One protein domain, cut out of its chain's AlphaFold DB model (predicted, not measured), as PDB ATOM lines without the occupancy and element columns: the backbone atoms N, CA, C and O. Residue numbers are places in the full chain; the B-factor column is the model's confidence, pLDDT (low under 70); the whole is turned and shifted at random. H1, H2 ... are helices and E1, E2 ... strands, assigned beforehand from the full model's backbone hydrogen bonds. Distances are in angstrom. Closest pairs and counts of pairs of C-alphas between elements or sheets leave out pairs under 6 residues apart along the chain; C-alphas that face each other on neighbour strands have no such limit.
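AT A GLANCE: This is residues 246 to 362 of the 366 residues of an uncharacterized protein of Puniceicoccaceae bacterium (UniProt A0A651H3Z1). What does the model look like? One long helix, H4, runs through the middle, with H3 folded back at its first end and H5 at its last end, while H6 crosses it and, together with H4, packs on a small two-stranded sheet, H6 on E2 and H4 on E1. H2 sits between H4 and the first residues of H6, and H1 lies off to one side, near H4. What is it made of? The printed part has 117 residues with six named helices and two named strands, in the order H1 E1 H2 H3 H4 H5 H6 E2; the sheet, E1 beside E2, is parallel and the class is mostly helix. How large is it? It is compact, with a radius of gyration of the C-alphas of 14.8 A and spans of 46 by 35 by 23 A.

IN THESE COORDINATES: Where does the first half run? H1 is residues 246 to 253, 10.4 A long, from C-alpha 246 at (-33.261, -19.686, -50.059); E1 is 261 to 265, 13.6 A. H2 is 267 to 272, 8.5 A, and H3 is 275 to 284, 14.2 A. What follows? H4 is 286 to 305, 28.4 A, from C-alpha 286 at (-20.039, -30.800, -36.110); H5 is 313 to 321, 12.1 A. H6 is 340 to 353, 20.1 A, and E2 is 357 to 361, 13.3 A, ending with C-alpha 361 at (-18.074, -15.083, -37.504).

HOW THE PARTS SIT: Which helices touch the hub, H4? H3 and H4 form a helical hairpin at a steep tilt of 44 degrees, opposite ways, closest at the C-alphas of Ala 281 and Ala 289, 5.1 A. H5 touches residues 303 to 304 of H4 alone, Phe 303 and Leu 315 having the closest C-alphas at 6.3 A. H2 and H6 each only just touch H4, with 3 pairs of C-alphas within 8 A, the closest being Leu 270 and Leu 292 at 7.2 A and Tyr 302 and Val 347 at 6.4 A. How do the strands pair? E1 and E2 are parallel at 31 degrees, with N 262 and O 357 2.8 A apart, and they end a strand-helix-strand unit, two parallel neighbours with H2 to H6 between. Are the helix backbones complete? In H1 to H6 every O i to N i+4 pair is within hydrogen-bond range.

THE WHOLE: How far does it reach? The C-alphas of Leu 257 and Pro 325, the two farthest apart, are 47.3 A apart. Are there cuts or long links? The printed part has no cut, and the long link is H5 to H6, residues 322 to 339. Is confidence low anywhere? No printed residue is under 70, and the mean pLDDT of the printed part is 91.2.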
ATOM      1  N   LEU A 246     -34.422 -19.406 -50.900       92.88
ATOM      2  CA  LEU A 246     -33.261 -19.686 -50.059       92.88
ATOM      3  C   LEU A 246     -33.693 -19.971 -48.617       92.88
ATOM      4  O   LEU A 246     -33.231 -20.934 -48.010       92.88
ATOM      5  N   ARG A 247     -34.625 -19.181 -48.077       93.12
ATOM      6  CA  ARG A 247     -35.100 -19.339 -46.697       93.12
ATOM      7  C   ARG A 247     -35.759 -20.696 -46.464       93.12
ATOM      8  O   ARG A 247     -35.479 -21.336 -45.455       93.12
ATOM      9  N   GLU A 248     -36.636 -21.133 -47.363       90.69
ATOM     10  CA  GLU A 248     -37.293 -22.444 -47.257       90.69
ATOM     11  C   GLU A 248     -36.297 -23.590 -47.435       90.69
ATOM     12  O   GLU A 248     -36.336 -24.560 -46.679       90.69
ATOM     13  N   SER A 249     -35.356 -23.449 -48.370       91.50
ATOM     14  CA  SER A 249     -34.300 -24.439 -48.604       91.50
ATOM     15  C   SER A 249     -33.404 -24.624 -47.380       91.50
ATOM     16  O   SER A 249     -33.108 -25.751 -46.983       91.50
ATOM     17  N   LEU A 250     -33.009 -23.518 -46.746       92.06
ATOM     18  CA  LEU A 250     -32.214 -23.525 -45.522       92.06
ATOM     19  C   LEU A 250     -33.002 -24.078 -44.332       92.06
ATOM     20  O   LEU A 250     -32.478 -24.911 -43.598       92.06
ATOM     21  N   ALA A 251     -34.267 -23.678 -44.168       89.56
ATOM     22  CA  ALA A 251     -35.132 -24.221 -43.123       89.56
ATOM     23  C   ALA A 251     -35.266 -25.747 -43.256       89.56
ATOM     24  O   ALA A 251     -35.041 -26.465 -42.284       89.56
ATOM     25  N   GLY A 252     -35.519 -26.244 -44.473       85.62
ATOM     26  CA  GLY A 252     -35.570 -27.675 -44.772       85.62
ATOM     27  C   GLY A 252     -34.267 -28.398 -44.430       85.62
ATOM     28  O   GLY A 252     -34.301 -29.392 -43.709       85.62
ATOM     29  N   ARG A 253     -33.115 -27.861 -44.860       87.06
ATOM     30  CA  ARG A 253     -31.788 -28.421 -44.541       87.06
ATOM     31  C   ARG A 253     -31.535 -28.509 -43.034       87.06
ATOM     32  O   ARG A 253     -30.952 -29.479 -42.565       87.06
ATOM     33  N   MET A 254     -31.961 -27.499 -42.280       83.06
ATOM     34  CA  MET A 254     -31.776 -27.440 -40.827       83.06
ATOM     35  C   MET A 254     -32.840 -28.237 -40.051       83.06
ATOM     36  O   MET A 254     -32.793 -28.273 -38.824       83.06
ATOM     37  N   GLY A 255     -33.820 -28.847 -40.730       82.62
ATOM     38  CA  GLY A 255     -34.951 -29.513 -40.078       82.62
ATOM     39  C   GLY A 255     -35.874 -28.548 -39.322       82.62
ATOM     40  O   GLY A 255     -36.564 -28.949 -38.385       82.62
ATOM     41  N   LEU A 256     -35.877 -27.271 -39.706       80.38
ATOM     42  CA  LEU A 256     -36.654 -26.202 -39.087       80.38
ATOM     43  C   LEU A 256     -37.866 -25.834 -39.949       80.38
ATOM     44  O   LEU A 256     -37.854 -25.946 -41.169       80.38
ATOM     45  N   LEU A 257     -38.919 -25.316 -39.309       79.38
ATOM     46  CA  LEU A 257     -40.082 -24.770 -40.024       79.38
ATOM     47  C   LEU A 257     -39.756 -23.456 -40.742       79.38
ATOM     48  O   LEU A 257     -40.366 -23.113 -41.751       79.38
ATOM     49  N   THR A 258     -38.834 -22.678 -40.183       88.69
ATOM     50  CA  THR A 258     -38.379 -21.412 -40.745       88.69
ATOM     51  C   THR A 258     -37.014 -21.066 -40.171       88.69
ATOM     52  O   THR A 258     -36.665 -21.504 -39.075       88.69
ATOM     53  N   VAL A 259     -36.270 -20.242 -40.897       92.75
ATOM     54  CA  VAL A 259     -35.009 -19.658 -40.452       92.75
ATOM     55  C   VAL A 259     -35.040 -18.161 -40.738       92.75
ATOM     56  O   VAL A 259     -35.661 -17.708 -41.703       92.75
ATOM     57  N   ARG A 260     -34.423 -17.380 -39.852       93.31
ATOM     58  CA  ARG A 260     -34.325 -15.919 -39.977       93.31
ATOM     59  C   ARG A 260     -32.916 -15.412 -39.781       93.31
ATOM     60  O   ARG A 260     -32.557 -14.432 -40.414       93.31
ATOM     61  N   ASP A 261     -32.156 -16.054 -38.909       96.00
ATOM     62  CA  ASP A 261     -30.809 -15.651 -38.548       96.00
ATOM     63  C   ASP A 261     -29.839 -16.723 -39.027       96.00
ATOM     64  O   ASP A 261     -30.053 -17.910 -38.781       96.00
ATOM     65  N   LEU A 262     -28.819 -16.290 -39.756       95.56
ATOM     66  CA  LEU A 262     -27.753 -17.124 -40.278       95.56
ATOM     67  C   LEU A 262     -26.430 -16.598 -39.761       95.56
ATOM     68  O   LEU A 262     -26.146 -15.403 -39.853       95.56
ATOM     69  N   GLU A 263     -25.615 -17.521 -39.290       95.38
ATOM     70  CA  GLU A 263     -24.243 -17.254 -38.916       95.38
ATOM     71  C   GLU A 263     -23.332 -17.936 -39.932       95.38
ATOM     72  O   GLU A 263     -23.383 -19.155 -40.099       95.38
ATOM     73  N   LEU A 264     -22.555 -17.143 -40.666       96.19
ATOM     74  CA  LEU A 264     -21.699 -17.618 -41.750       96.19
ATOM     75  C   LEU A 264     -20.222 -17.410 -41.404       96.19
ATOM     76  O   LEU A 264     -19.855 -16.455 -40.725       96.19
ATOM     77  N   VAL A 265     -19.353 -18.267 -41.921       95.88
ATOM     78  CA  VAL A 265     -17.904 -18.047 -41.925       95.88
ATOM     79  C   VAL A 265     -17.583 -16.894 -42.879       95.88
ATOM     80  O   VAL A 265     -18.133 -16.823 -43.982       95.88
ATOM     81  N   GLY A 266     -16.705 -15.978 -42.461       94.81
ATOM     82  CA  GLY A 266     -16.225 -14.883 -43.312       94.81
ATOM     83  C   GLY A 266     -15.558 -15.377 -44.613       94.81
ATOM     84  O   GLY A 266     -14.872 -16.402 -44.569       94.81
ATOM     85  N   PRO A 267     -15.710 -14.669 -45.755       94.12
ATOM     86  CA  PRO A 267     -15.145 -15.088 -47.041       94.12
ATOM     87  C   PRO A 267     -13.642 -15.395 -47.015       94.12
ATOM     88  O   PRO A 267     -13.286 -16.474 -47.478       94.12
ATOM     89  N   GLU A 268     -12.787 -14.549 -46.411       91.62
ATOM     90  CA  GLU A 268     -11.331 -14.803 -46.291       91.62
ATOM     91  C   GLU A 268     -11.040 -16.222 -45.813       91.62
ATOM     92  O   GLU A 268     -10.298 -16.996 -46.419       91.62
ATOM     93  N   ARG A 269     -11.683 -16.564 -44.695       91.94
ATOM     94  CA  ARG A 269     -11.450 -17.804 -43.971       91.94
ATOM     95  C   ARG A 269     -12.020 -18.964 -44.738       91.94
ATOM     96  O   ARG A 269     -11.330 -19.960 -44.899       91.94
ATOM     97  N   LEU A 270     -13.245 -18.814 -45.240       95.31
ATOM     98  CA  LEU A 270     -13.905 -19.844 -46.026       95.31
ATOM     99  C   LEU A 270     -13.080 -20.205 -47.271       95.31
ATOM    100  O   LEU A 270     -12.930 -21.383 -47.590       95.31
ATOM    101  N   PHE A 271     -12.506 -19.207 -47.944       94.69
ATOM    102  CA  PHE A 271     -11.652 -19.408 -49.114       94.69
ATOM    103  C   PHE A 271     -10.304 -20.045 -48.771       94.69
ATOM    104  O   PHE A 271      -9.758 -20.777 -49.598       94.69
ATOM    105  N   ALA A 272      -9.790 -19.800 -47.566       93.00
ATOM    106  CA  ALA A 272      -8.531 -20.355 -47.080       93.00
ATOM    107  C   ALA A 272      -8.647 -21.787 -46.522       93.00
ATOM    108  O   ALA A 272      -7.612 -22.432 -46.325       93.00
ATOM    109  N   VAL A 273      -9.860 -22.306 -46.276       93.88
ATOM    110  CA  VAL A 273     -10.045 -23.658 -45.719       93.88
ATOM    111  C   VAL A 273      -9.432 -24.700 -46.647       93.88
ATOM    112  O   VAL A 273      -9.810 -24.846 -47.811       93.88
ATOM    113  N   SER A 274      -8.484 -25.464 -46.109       93.88
ATOM    114  CA  SER A 274      -7.898 -26.600 -46.814       93.88
ATOM    115  C   SER A 274      -8.808 -27.826 -46.724       93.88
ATOM    116  O   SER A 274      -9.629 -27.943 -45.817       93.88
ATOM    117  N   LYS A 275      -8.624 -28.806 -47.618       91.75
ATOM    118  CA  LYS A 275      -9.333 -30.093 -47.511       91.75
ATOM    119  C   LYS A 275      -9.090 -30.768 -46.153       91.75
ATOM    120  O   LYS A 275     -10.030 -31.275 -45.558       91.75
ATOM    121  N   ALA A 276      -7.854 -30.721 -45.650       92.56
ATOM    122  CA  ALA A 276      -7.505 -31.281 -44.345       92.56
ATOM    123  C   ALA A 276      -8.201 -30.547 -43.187       92.56
ATOM    124  O   ALA A 276      -8.673 -31.196 -42.262       92.56
ATOM    125  N   GLY A 277      -8.307 -29.217 -43.262       92.88
ATOM    126  CA  GLY A 277      -9.056 -28.413 -42.292       92.88
ATOM    127  C   GLY A 277     -10.549 -28.746 -42.301       92.88
ATOM    128  O   GLY A 277     -11.158 -28.959 -41.255       92.88
ATOM    129  N   TRP A 278     -11.126 -28.914 -43.494       92.75
ATOM    130  CA  TRP A 278     -12.510 -29.359 -43.654       92.75
ATOM    131  C   TRP A 278     -12.753 -30.758 -43.067       92.75
ATOM    132  O   TRP A 278     -13.714 -30.957 -42.325       92.75
ATOM    133  N   ASP A 279     -11.877 -31.723 -43.369       90.31
ATOM    134  CA  ASP A 279     -11.946 -33.079 -42.815       90.31
ATOM    135  C   ASP A 279     -11.803 -33.065 -41.281       90.31
ATOM    136  O   ASP A 279     -12.560 -33.742 -40.588       90.31
ATOM    137  N   ALA A 280     -10.910 -32.233 -40.736       90.94
ATOM    138  CA  ALA A 280     -10.752 -32.071 -39.294       90.94
ATOM    139  C   ALA A 280     -12.004 -31.475 -38.628       90.94
ATOM    140  O   ALA A 280     -12.371 -31.912 -37.537       90.94
ATOM    141  N   ALA A 281     -12.676 -30.514 -39.272       89.94
ATOM    142  CA  ALA A 281     -13.945 -29.975 -38.786       89.94
ATOM    143  C   ALA A 281     -15.039 -31.056 -38.767       89.94
ATOM    144  O   ALA A 281     -15.725 -31.207 -37.761       89.94
ATOM    145  N   LEU A 282     -15.165 -31.851 -39.836       86.31
ATOM    146  CA  LEU A 282     -16.115 -32.970 -39.902       86.31
ATOM    147  C   LEU A 282     -15.919 -33.985 -38.768       86.31
ATOM    148  O   LEU A 282     -16.897 -34.462 -38.193       86.31
ATOM    149  N   GLU A 283     -14.667 -34.297 -38.442       87.06
ATOM    150  CA  GLU A 283     -14.331 -35.295 -37.427       87.06
ATOM    151  C   GLU A 283     -14.505 -34.782 -35.992       87.06
ATOM    152  O   GLU A 283     -14.907 -35.550 -35.114       87.06
ATOM    153  N   ASN A 284     -14.192 -33.507 -35.739       87.25
ATOM    154  CA  ASN A 284     -13.999 -33.002 -34.376       87.25
ATOM    155  C   ASN A 284     -15.030 -31.955 -33.933       87.25
ATOM    156  O   ASN A 284     -15.222 -31.787 -32.730       87.25
ATOM    157  N   ASP A 285     -15.688 -31.256 -34.863       87.75
ATOM    158  CA  ASP A 285     -16.606 -30.160 -34.547       87.75
ATOM    159  C   ASP A 285     -17.758 -30.065 -35.562       87.75
ATOM    160  O   ASP A 285     -17.705 -29.368 -36.582       87.75
ATOM    161  N   SER A 286     -18.853 -30.763 -35.251       83.94
ATOM    162  CA  SER A 286     -20.039 -30.800 -36.110       83.94
ATOM    163  C   SER A 286     -20.691 -29.429 -36.316       83.94
ATOM    164  O   SER A 286     -21.375 -29.237 -37.321       83.94
ATOM    165  N   GLU A 287     -20.514 -28.486 -35.384       87.50
ATOM    166  CA  GLU A 287     -21.081 -27.143 -35.507       87.50
ATOM    167  C   GLU A 287     -20.278 -26.316 -36.513       87.50
ATOM    168  O   GLU A 287     -20.855 -25.737 -37.439       87.50
ATOM    169  N   VAL A 288     -18.947 -26.341 -36.405       90.25
ATOM    170  CA  VAL A 288     -18.053 -25.716 -37.390       90.25
ATOM    171  C   VAL A 288     -18.260 -26.334 -38.769       90.25
ATOM    172  O   VAL A 288     -18.423 -25.596 -39.742       90.25
ATOM    173  N   ALA A 289     -18.343 -27.664 -38.871       89.94
ATOM    174  CA  ALA A 289     -18.626 -28.333 -40.137       89.94
ATOM    175  C   ALA A 289     -19.968 -27.876 -40.731       89.94
ATOM    176  O   ALA A 289     -20.026 -27.465 -41.892       89.94
ATOM    177  N   ALA A 290     -21.047 -27.868 -39.940       89.69
ATOM    178  CA  ALA A 290     -22.356 -27.398 -40.395       89.69
ATOM    179  C   ALA A 290     -22.305 -25.943 -40.891       89.69
ATOM    180  O   ALA A 290     -22.880 -25.630 -41.941       89.69
ATOM    181  N   ARG A 291     -21.572 -25.073 -40.186       93.19
ATOM    182  CA  ARG A 291     -21.367 -23.672 -40.569       93.19
ATOM    183  C   ARG A 291     -20.574 -23.547 -41.871       93.19
ATOM    184  O   ARG A 291     -20.921 -22.710 -42.703       93.19
ATOM    185  N   LEU A 292     -19.573 -24.397 -42.102       94.75
ATOM    186  CA  LEU A 292     -18.808 -24.440 -43.353       94.75
ATOM    187  C   LEU A 292     -19.676 -24.818 -44.555       94.75
ATOM    188  O   LEU A 292     -19.656 -24.106 -45.563       94.75
ATOM    189  N   TYR A 293     -20.495 -25.869 -44.444       94.88
ATOM    190  CA  TYR A 293     -21.450 -26.235 -45.497       94.88
ATOM    191  C   TYR A 293     -22.465 -25.121 -45.759       94.88
ATOM    192  O   TYR A 293     -22.736 -24.785 -46.913       94.88
ATOM    193  N   LEU A 294     -23.024 -24.539 -44.692       95.31
ATOM    194  CA  LEU A 294     -23.996 -23.452 -44.793       95.31
ATOM    195  C   LEU A 294     -23.397 -22.244 -45.524       95.31
ATOM    196  O   LEU A 294     -23.991 -21.735 -46.473       95.31
ATOM    197  N   SER A 295     -22.203 -21.822 -45.110       97.25
ATOM    198  CA  SER A 295     -21.493 -20.677 -45.690       97.25
ATOM    199  C   SER A 295     -21.142 -20.922 -47.152       97.25
ATOM    200  O   SER A 295     -21.399 -20.067 -47.995       97.25
ATOM    201  N   SER A 296     -20.647 -22.120 -47.463       98.12
ATOM    202  CA  SER A 296     -20.316 -22.553 -48.823       98.12
ATOM    203  C   SER A 296     -21.529 -22.524 -49.752       98.12
ATOM    204  O   SER A 296     -21.459 -21.962 -50.848       98.12
ATOM    205  N   GLY A 297     -22.665 -23.072 -49.309       98.06
ATOM    206  CA  GLY A 297     -23.901 -23.087 -50.089       98.06
ATOM    207  C   GLY A 297     -24.479 -21.691 -50.318       98.06
ATOM    208  O   GLY A 297     -24.813 -21.342 -51.450       98.06
ATOM    209  N   VAL A 298     -24.569 -20.865 -49.267       98.19
ATOM    210  CA  VAL A 298     -25.103 -19.493 -49.371       98.19
ATOM    211  C   VAL A 298     -24.216 -18.621 -50.256       98.19
ATOM    212  O   VAL A 298     -24.728 -17.876 -51.089       98.19
ATOM    213  N   LEU A 299     -22.894 -18.725 -50.116       98.00
ATOM    214  CA  LEU A 299     -21.968 -17.936 -50.918       98.00
ATOM    215  C   LEU A 299     -21.967 -18.381 -52.388       98.00
ATOM    216  O   LEU A 299     -21.968 -17.538 -53.281       98.00
ATOM    217  N   THR A 300     -22.059 -19.689 -52.646       98.31
ATOM    218  CA  THR A 300     -22.238 -20.219 -54.005       98.31
ATOM    219  C   THR A 300     -23.538 -19.706 -54.618       98.31
ATOM    220  O   THR A 300     -23.518 -19.147 -55.709       98.31
ATOM    221  N   TRP A 301     -24.662 -19.795 -53.900       97.12
ATOM    222  CA  TRP A 301     -25.936 -19.224 -54.349       97.12
ATOM    223  C   TRP A 301     -25.828 -17.723 -54.661       97.12
ATOM    224  O   TRP A 301     -26.308 -17.284 -55.707       97.12
ATOM    225  N   TYR A 302     -25.160 -16.945 -53.801       97.50
ATOM    226  CA  TYR A 302     -24.930 -15.519 -54.039       97.50
ATOM    227  C   TYR A 302     -24.162 -15.292 -55.345       97.50
ATOM    228  O   TYR A 302     -24.611 -14.514 -56.186       97.50
ATOM    229  N   PHE A 303     -23.043 -15.987 -55.549       96.81
ATOM    230  CA  PHE A 303     -22.243 -15.805 -56.757       96.81
ATOM    231  C   PHE A 303     -22.982 -16.217 -58.026       96.81
ATOM    232  O   PHE A 303     -22.795 -15.583 -59.056       96.81
ATOM    233  N   LEU A 304     -23.845 -17.230 -57.958       94.12
ATOM    234  CA  LEU A 304     -24.617 -17.685 -59.111       94.12
ATOM    235  C   LEU A 304     -25.760 -16.733 -59.490       94.12
ATOM    236  O   LEU A 304     -26.013 -16.546 -60.676       94.12
ATOM    237  N   HIS A 305     -26.431 -16.122 -58.506       89.62
ATOM    238  CA  HIS A 305     -27.714 -15.429 -58.725       89.62
ATOM    239  C   HIS A 305     -27.717 -13.931 -58.405       89.62
ATOM    240  O   HIS A 305     -28.649 -13.212 -58.771       89.62
ATOM    241  N   HIS A 306     -26.720 -13.434 -57.677       89.38
ATOM    242  CA  HIS A 306     -26.746 -12.084 -57.108       89.38
ATOM    243  C   HIS A 306     -25.496 -11.258 -57.378       89.38
ATOM    244  O   HIS A 306     -25.597 -10.031 -57.331       89.38
ATOM    245  N   ASP A 307     -24.356 -11.888 -57.654       91.56
ATOM    246  CA  ASP A 307     -23.129 -11.155 -57.940       91.56
ATOM    247  C   ASP A 307     -23.166 -10.478 -59.317       91.56
ATOM    248  O   ASP A 307     -23.695 -11.029 -60.283       91.56
ATOM    249  N   GLY A 308     -22.592  -9.275 -59.395       83.56
ATOM    250  CA  GLY A 308     -22.454  -8.509 -60.634       83.56
ATOM    251  C   GLY A 308     -23.757  -8.364 -61.430       83.56
ATOM    252  O   GLY A 308     -24.716  -7.733 -60.984       83.56
ATOM    253  N   ASP A 309     -23.761  -8.934 -62.633       79.44
ATOM    254  CA  ASP A 309     -24.872  -8.916 -63.586       79.44
ATOM    255  C   ASP A 309     -25.958  -9.971 -63.299       79.44
ATOM    256  O   ASP A 309     -26.958 -10.035 -64.018       79.44
ATOM    257  N   ARG A 310     -25.784 -10.755 -62.223       81.94
ATOM    258  CA  ARG A 310     -26.677 -11.826 -61.755       81.94
ATOM    259  C   ARG A 310     -26.721 -13.055 -62.660       81.94
ATOM    260  O   ARG A 310     -27.696 -13.802 -62.616       81.94
ATOM    261  N   LYS A 311     -25.677 -13.276 -63.458       82.94
ATOM    262  CA  LYS A 311     -25.551 -14.465 -64.316       82.94
ATOM    263  C   LYS A 311     -24.427 -15.409 -63.892       82.94
ATOM    264  O   LYS A 311     -24.166 -16.405 -64.562       82.94
ATOM    265  N   GLY A 312     -23.739 -15.099 -62.794       89.62
ATOM    266  CA  GLY A 312     -22.629 -15.904 -62.287       89.62
ATOM    267  C   GLY A 312     -21.362 -15.838 -63.134       89.62
ATOM    268  O   GLY A 312     -20.521 -16.734 -63.039       89.62
ATOM    269  N   GLU A 313     -21.191 -14.786 -63.942       88.12
ATOM    270  CA  GLU A 313     -20.079 -14.665 -64.891       88.12
ATOM    271  C   GLU A 313     -18.705 -14.761 -64.220       88.12
ATOM    272  O   GLU A 313     -17.847 -15.502 -64.694       88.12
ATOM    273  N   ARG A 314     -18.510 -14.082 -63.083       91.44
ATOM    274  CA  ARG A 314     -17.237 -14.100 -62.343       91.44
ATOM    275  C   ARG A 314     -16.901 -15.475 -61.779       91.44
ATOM    276  O   ARG A 314     -15.751 -15.903 -61.847       91.44
ATOM    277  N   LEU A 315     -17.898 -16.198 -61.263       94.19
ATOM    278  CA  LEU A 315     -17.684 -17.561 -60.777       94.19
ATOM    279  C   LEU A 315     -17.403 -18.524 -61.925       94.19
ATOM    280  O   LEU A 315     -16.488 -19.340 -61.825       94.19
ATOM    281  N   ARG A 316     -18.136 -18.394 -63.035       92.19
ATOM    282  CA  ARG A 316     -17.856 -19.131 -64.270       92.19
ATOM    283  C   ARG A 316     -16.420 -18.882 -64.727       92.19
ATOM    284  O   ARG A 316     -15.704 -19.838 -65.003       92.19
ATOM    285  N   GLU A 317     -15.973 -17.630 -64.756       90.44
ATOM    286  CA  GLU A 317     -14.604 -17.285 -65.137       90.44
ATOM    287  C   GLU A 317     -13.567 -17.901 -64.187       90.44
ATOM    288  O   GLU A 317     -12.616 -18.532 -64.656       90.44
ATOM    289  N   ALA A 318     -13.776 -17.803 -62.871       93.00
ATOM    290  CA  ALA A 318     -12.887 -18.385 -61.867       93.00
ATOM    291  C   ALA A 318     -12.790 -19.918 -61.971       93.00
ATOM    292  O   ALA A 318     -11.698 -20.479 -61.868       93.00
ATOM    293  N   ILE A 319     -13.909 -20.600 -62.241       91.88
ATOM    294  CA  ILE A 319     -13.946 -22.048 -62.502       91.88
ATOM    295  C   ILE A 319     -13.185 -22.376 -63.793       91.88
ATOM    296  O   ILE A 319     -12.344 -23.274 -63.816       91.88
ATOM    297  N   GLN A 320     -13.440 -21.644 -64.879       86.56
ATOM    298  CA  GLN A 320     -12.825 -21.913 -66.181       86.56
ATOM    299  C   GLN A 320     -11.329 -21.573 -66.220       86.56
ATOM    300  O   GLN A 320     -10.583 -22.186 -66.986       86.56
ATOM    301  N   ALA A 321     -10.856 -20.658 -65.370       87.75
ATOM    302  CA  ALA A 321      -9.434 -20.346 -65.231       87.75
ATOM    303  C   ALA A 321      -8.596 -21.590 -64.891       87.75
ATOM    304  O   ALA A 321      -7.476 -21.724 -65.384       87.75
ATOM    305  N   VAL A 322      -9.164 -22.539 -64.143       87.12
ATOM    306  CA  VAL A 322      -8.532 -23.812 -63.760       87.12
ATOM    307  C   VAL A 322      -8.235 -24.710 -64.965       87.12
ATOM    308  O   VAL A 322      -7.279 -25.480 -64.944       87.12
ATOM    309  N   ARG A 323      -9.022 -24.609 -66.044       78.00
ATOM    310  CA  ARG A 323      -8.833 -25.422 -67.259       78.00
ATOM    311  C   ARG A 323      -7.706 -24.921 -68.161       78.00
ATOM    312  O   ARG A 323      -7.327 -25.610 -69.108       78.00
ATOM    313  N   ARG A 324      -7.174 -23.723 -67.906       82.06
ATOM    314  CA  ARG A 324      -6.043 -23.173 -68.664       82.06
ATOM    315  C   ARG A 324      -4.759 -23.921 -68.266       82.06
ATOM    316  O   ARG A 324      -4.628 -24.306 -67.107       82.06
ATOM    317  N   PRO A 325      -3.788 -24.135 -69.172       79.62
ATOM    318  CA  PRO A 325      -2.507 -24.744 -68.805       79.62
ATOM    319  C   PRO A 325      -1.822 -23.980 -67.660       79.62
ATOM    320  O   PRO A 325      -1.561 -22.787 -67.785       79.62
ATOM    321  N   GLY A 326      -1.559 -24.657 -66.533       83.12
ATOM    322  CA  GLY A 326      -1.011 -24.030 -65.317       83.12
ATOM    323  C   GLY A 326      -1.989 -23.115 -64.566       83.12
ATOM    324  O   GLY A 326      -1.586 -22.405 -63.646       83.12
ATOM    325  N   GLY A 327      -3.259 -23.116 -64.970       85.75
ATOM    326  CA  GLY A 327      -4.330 -22.354 -64.358       85.75
ATOM    327  C   GLY A 327      -4.652 -22.837 -62.950       85.75
ATOM    328  O   GLY A 327      -4.439 -23.993 -62.585       85.75
ATOM    329  N   ARG A 328      -5.184 -21.921 -62.151       90.06
ATOM    330  CA  ARG A 328      -5.670 -22.175 -60.797       90.06
ATOM    331  C   ARG A 328      -6.958 -21.404 -60.589       90.06
ATOM    332  O   ARG A 328      -7.222 -20.443 -61.311       90.06
ATOM    333  N   PHE A 329      -7.724 -21.818 -59.593       92.56
ATOM    334  CA  PHE A 329      -8.899 -21.070 -59.186       92.56
ATOM    335  C   PHE A 329      -8.447 -19.717 -58.631       92.56
ATOM    336  O   PHE A 329      -7.611 -19.672 -57.725       92.56
ATOM    337  N   ASP A 330      -8.956 -18.629 -59.203       90.06
ATOM    338  CA  ASP A 330      -8.564 -17.271 -58.833       90.06
ATOM    339  C   ASP A 330      -9.688 -16.578 -58.066       90.06
ATOM    340  O   ASP A 330     -10.685 -16.130 -58.633       90.06
ATOM    341  N   VAL A 331      -9.514 -16.495 -56.749       91.38
ATOM    342  CA  VAL A 331     -10.479 -15.859 -55.847       91.38
ATOM    343  C   VAL A 331     -10.567 -14.342 -56.049       91.38
ATOM    344  O   VAL A 331     -11.593 -13.749 -55.725       91.38
ATOM    345  N   SER A 332      -9.544 -13.707 -56.634       90.56
ATOM    346  CA  SER A 332      -9.556 -12.258 -56.880       90.56
ATOM    347  C   SER A 332     -10.605 -11.842 -57.918       90.56
ATOM    348  O   SER A 332     -11.077 -10.708 -57.895       90.56
ATOM    349  N   LEU A 333     -11.052 -12.776 -58.767       91.12
ATOM    350  CA  LEU A 333     -12.181 -12.563 -59.680       91.12
ATOM    351  C   LEU A 333     -13.520 -12.448 -58.935       91.12
ATOM    352  O   LEU A 333     -14.443 -11.794 -59.419       91.12
ATOM    353  N   LEU A 334     -13.629 -13.080 -57.762       92.88
ATOM    354  CA  LEU A 334     -14.821 -13.052 -56.911       92.88
ATOM    355  C   LEU A 334     -14.813 -11.882 -55.926       92.88
ATOM    356  O   LEU A 334     -15.873 -11.392 -55.541       92.88
ATOM    357  N   VAL A 335     -13.621 -11.436 -55.529       91.69
ATOM    358  CA  VAL A 335     -13.415 -10.300 -54.624       91.69
ATOM    359  C   VAL A 335     -12.469  -9.295 -55.283       91.69
ATOM    360  O   VAL A 335     -11.282  -9.253 -54.942       91.69
ATOM    361  N   PRO A 336     -12.963  -8.492 -56.248       78.94
ATOM    362  CA  PRO A 336     -12.156  -7.449 -56.867       78.94
ATOM    363  C   PRO A 336     -11.571  -6.515 -55.803       78.94
ATOM    364  O   PRO A 336     -12.237  -6.195 -54.819       78.94
ATOM    365  N   ASP A 337     -10.311  -6.123 -55.989       84.38
ATOM    366  CA  ASP A 337      -9.539  -5.275 -55.067       84.38
ATOM    367  C   ASP A 337      -9.350  -5.844 -53.645       84.38
ATOM    368  O   ASP A 337      -8.794  -5.171 -52.776       84.38
ATOM    369  N   GLY A 338      -9.772  -7.091 -53.396       84.69
ATOM    370  CA  GLY A 338      -9.731  -7.709 -52.070       84.69
ATOM    371  C   GLY A 338     -10.707  -7.088 -51.063       84.69
ATOM    372  O   GLY A 338     -10.523  -7.269 -49.862       84.69
ATOM    373  N   ASP A 339     -11.729  -6.350 -51.518       92.06
ATOM    374  CA  ASP A 339     -12.710  -5.707 -50.633       92.06
ATOM    375  C   ASP A 339     -13.736  -6.714 -50.084       92.06
ATOM    376  O   ASP A 339     -14.855  -6.890 -50.581       92.06
ATOM    377  N   GLU A 340     -13.339  -7.408 -49.022       91.00
ATOM    378  CA  GLU A 340     -14.181  -8.416 -48.392       91.00
ATOM    379  C   GLU A 340     -15.408  -7.856 -47.687       91.00
ATOM    380  O   GLU A 340     -16.448  -8.519 -47.637       91.00
ATOM    381  N   GLU A 341     -15.316  -6.656 -47.119       94.06
ATOM    382  CA  GLU A 341     -16.458  -6.047 -46.442       94.06
ATOM    383  C   GLU A 341     -17.540  -5.667 -47.454       94.06
ATOM    384  O   GLU A 341     -18.732  -5.853 -47.178       94.06
ATOM    385  N   ALA A 342     -17.151  -5.247 -48.664       94.69
ATOM    386  CA  ALA A 342     -18.092  -5.080 -49.764       94.69
ATOM    387  C   ALA A 342     -18.781  -6.400 -50.143       94.69
ATOM    388  O   ALA A 342     -20.010  -6.403 -50.305       94.69
ATOM    389  N   LEU A 343     -18.044  -7.518 -50.226       95.81
ATOM    390  CA  LEU A 343     -18.636  -8.840 -50.476       95.81
ATOM    391  C   LEU A 343     -19.592  -9.247 -49.347       95.81
ATOM    392  O   LEU A 343     -20.741  -9.604 -49.615       95.81
ATOM    393  N   LYS A 344     -19.164  -9.154 -48.081       97.25
ATOM    394  CA  LYS A 344     -20.007  -9.471 -46.918       97.25
ATOM    395  C   LYS A 344     -21.296  -8.659 -46.955       97.25
ATOM    396  O   LYS A 344     -22.378  -9.222 -46.787       97.25
ATOM    397  N   GLU A 345     -21.227  -7.356 -47.221       97.31
ATOM    398  CA  GLU A 345     -22.426  -6.521 -47.290       97.31
ATOM    399  C   GLU A 345     -23.309  -6.841 -48.505       97.31
ATOM    400  O   GLU A 345     -24.537  -6.791 -48.398       97.31
ATOM    401  N   ALA A 346     -22.730  -7.230 -49.643       96.62
ATOM    402  CA  ALA A 346     -23.493  -7.703 -50.794       96.62
ATOM    403  C   ALA A 346     -24.255  -9.002 -50.492       96.62
ATOM    404  O   ALA A 346     -25.456  -9.081 -50.771       96.62
ATOM    405  N   VAL A 347     -23.610  -9.962 -49.824       97.69
ATOM    406  CA  VAL A 347     -24.250 -11.196 -49.347       97.69
ATOM    407  C   VAL A 347     -25.359 -10.873 -48.345       97.69
ATOM    408  O   VAL A 347     -26.480 -11.361 -48.496       97.69
ATOM    409  N   ARG A 348     -25.117  -9.983 -47.367       98.25
ATOM    410  CA  ARG A 348     -26.170  -9.548 -46.429       98.25
ATOM    411  C   ARG A 348     -27.354  -8.923 -47.167       98.25
ATOM    412  O   ARG A 348     -28.495  -9.214 -46.816       98.25
ATOM    413  N   ARG A 349     -27.121  -8.077 -48.180       97.44
ATOM    414  CA  ARG A 349     -28.193  -7.489 -49.007       97.44
ATOM    415  C   ARG A 349     -29.010  -8.560 -49.727       97.44
ATOM    416  O   ARG A 349     -30.237  -8.493 -49.667       97.44
ATOM    417  N   ALA A 350     -28.354  -9.529 -50.367       95.31
ATOM    418  CA  ALA A 350     -29.026 -10.621 -51.071       95.31
ATOM    419  C   ALA A 350     -29.869 -11.474 -50.109       95.31
ATOM    420  O   ALA A 350     -31.067 -11.642 -50.323       95.31
ATOM    421  N   CYS A 351     -29.294 -11.899 -48.983       96.62
ATOM    422  CA  CYS A 351     -30.006 -12.665 -47.961       96.62
ATOM    423  C   CYS A 351     -31.176 -11.879 -47.341       96.62
ATOM    424  O   CYS A 351     -32.241 -12.446 -47.099       96.62
ATOM    425  N   ARG A 352     -31.043 -10.560 -47.137       96.50
ATOM    426  CA  ARG A 352     -32.153  -9.722 -46.647       96.50
ATOM    427  C   ARG A 352     -33.333  -9.675 -47.612       96.50
ATOM    428  O   ARG A 352     -34.466  -9.616 -47.137       96.50
ATOM    429  N   ALA A 353     -33.098  -9.730 -48.925       89.88
ATOM    430  CA  ALA A 353     -34.174  -9.813 -49.915       89.88
ATOM    431  C   ALA A 353     -34.989 -11.118 -49.778       89.88
ATOM    432  O   ALA A 353     -36.195 -11.108 -50.003       89.88
ATOM    433  N   GLU A 354     -34.358 -12.187 -49.286       91.94
ATOM    434  CA  GLU A 354     -34.978 -13.479 -48.947       91.94
ATOM    435  C   GLU A 354     -35.564 -13.516 -47.513       91.94
ATOM    436  O   GLU A 354     -36.084 -14.534 -47.043       91.94
ATOM    437  N   GLY A 355     -35.497 -12.400 -46.780       93.50
ATOM    438  CA  GLY A 355     -35.973 -12.291 -45.399       93.50
ATOM    439  C   GLY A 355     -35.041 -12.915 -44.355       93.50
ATOM    440  O   GLY A 355     -35.512 -13.300 -43.282       93.50
ATOM    441  N   LEU A 356     -33.746 -13.017 -44.660       96.94
ATOM    442  CA  LEU A 356     -32.703 -13.556 -43.784       96.94
ATOM    443  C   LEU A 356     -31.802 -12.431 -43.248       96.94
ATOM    444  O   LEU A 356     -31.487 -11.464 -43.944       96.94
ATOM    445  N   ARG A 357     -31.347 -12.568 -42.005       97.88
ATOM    446  CA  ARG A 357     -30.324 -11.734 -41.370       97.88
ATOM    447  C   ARG A 357     -29.050 -12.558 -41.251       97.88
ATOM    448  O   ARG A 357     -29.094 -13.683 -40.774       97.88
ATOM    449  N   VAL A 358     -27.937 -11.990 -41.698       97.69
ATOM    450  CA  VAL A 358     -26.642 -12.673 -41.739       97.69
ATOM    451  C   VAL A 358     -25.657 -11.955 -40.823       97.69
ATOM    452  O   VAL A 358     -25.405 -10.758 -41.000       97.69
ATOM    453  N   SER A 359     -25.078 -12.697 -39.886       97.00
ATOM    454  CA  SER A 359     -23.831 -12.360 -39.201       97.00
ATOM    455  C   SER A 359     -22.686 -13.177 -39.800       97.00
ATOM    456  O   SER A 359     -22.888 -14.293 -40.276       97.00
ATOM    457  N   PHE A 360     -21.485 -12.602 -39.787       96.00
ATOM    458  CA  PHE A 360     -20.266 -13.338 -40.103       96.00
ATOM    459  C   PHE A 360     -19.485 -13.554 -38.816       96.00
ATOM    460  O   PHE A 360     -19.396 -12.626 -38.010       96.00
ATOM    461  N   VAL A 361     -18.947 -14.756 -38.630       90.81
ATOM    462  CA  VAL A 361     -18.074 -15.083 -37.504       90.81
ATOM    463  C   VAL A 361     -16.623 -15.173 -37.930       90.81
ATOM    464  O   VAL A 361     -16.284 -15.704 -38.990       90.81
ATOM    465  N   ASP A 362     -15.785 -14.692 -37.020       71.06
ATOM    466  CA  ASP A 362     -14.330 -14.717 -37.087       71.06
ATOM    467  C   ASP A 362     -13.761 -15.784 -36.133       71.06
ATOM    468  O   ASP A 362     -12.652 -15.645 -35.604       71.06
TER     469      ASP A 362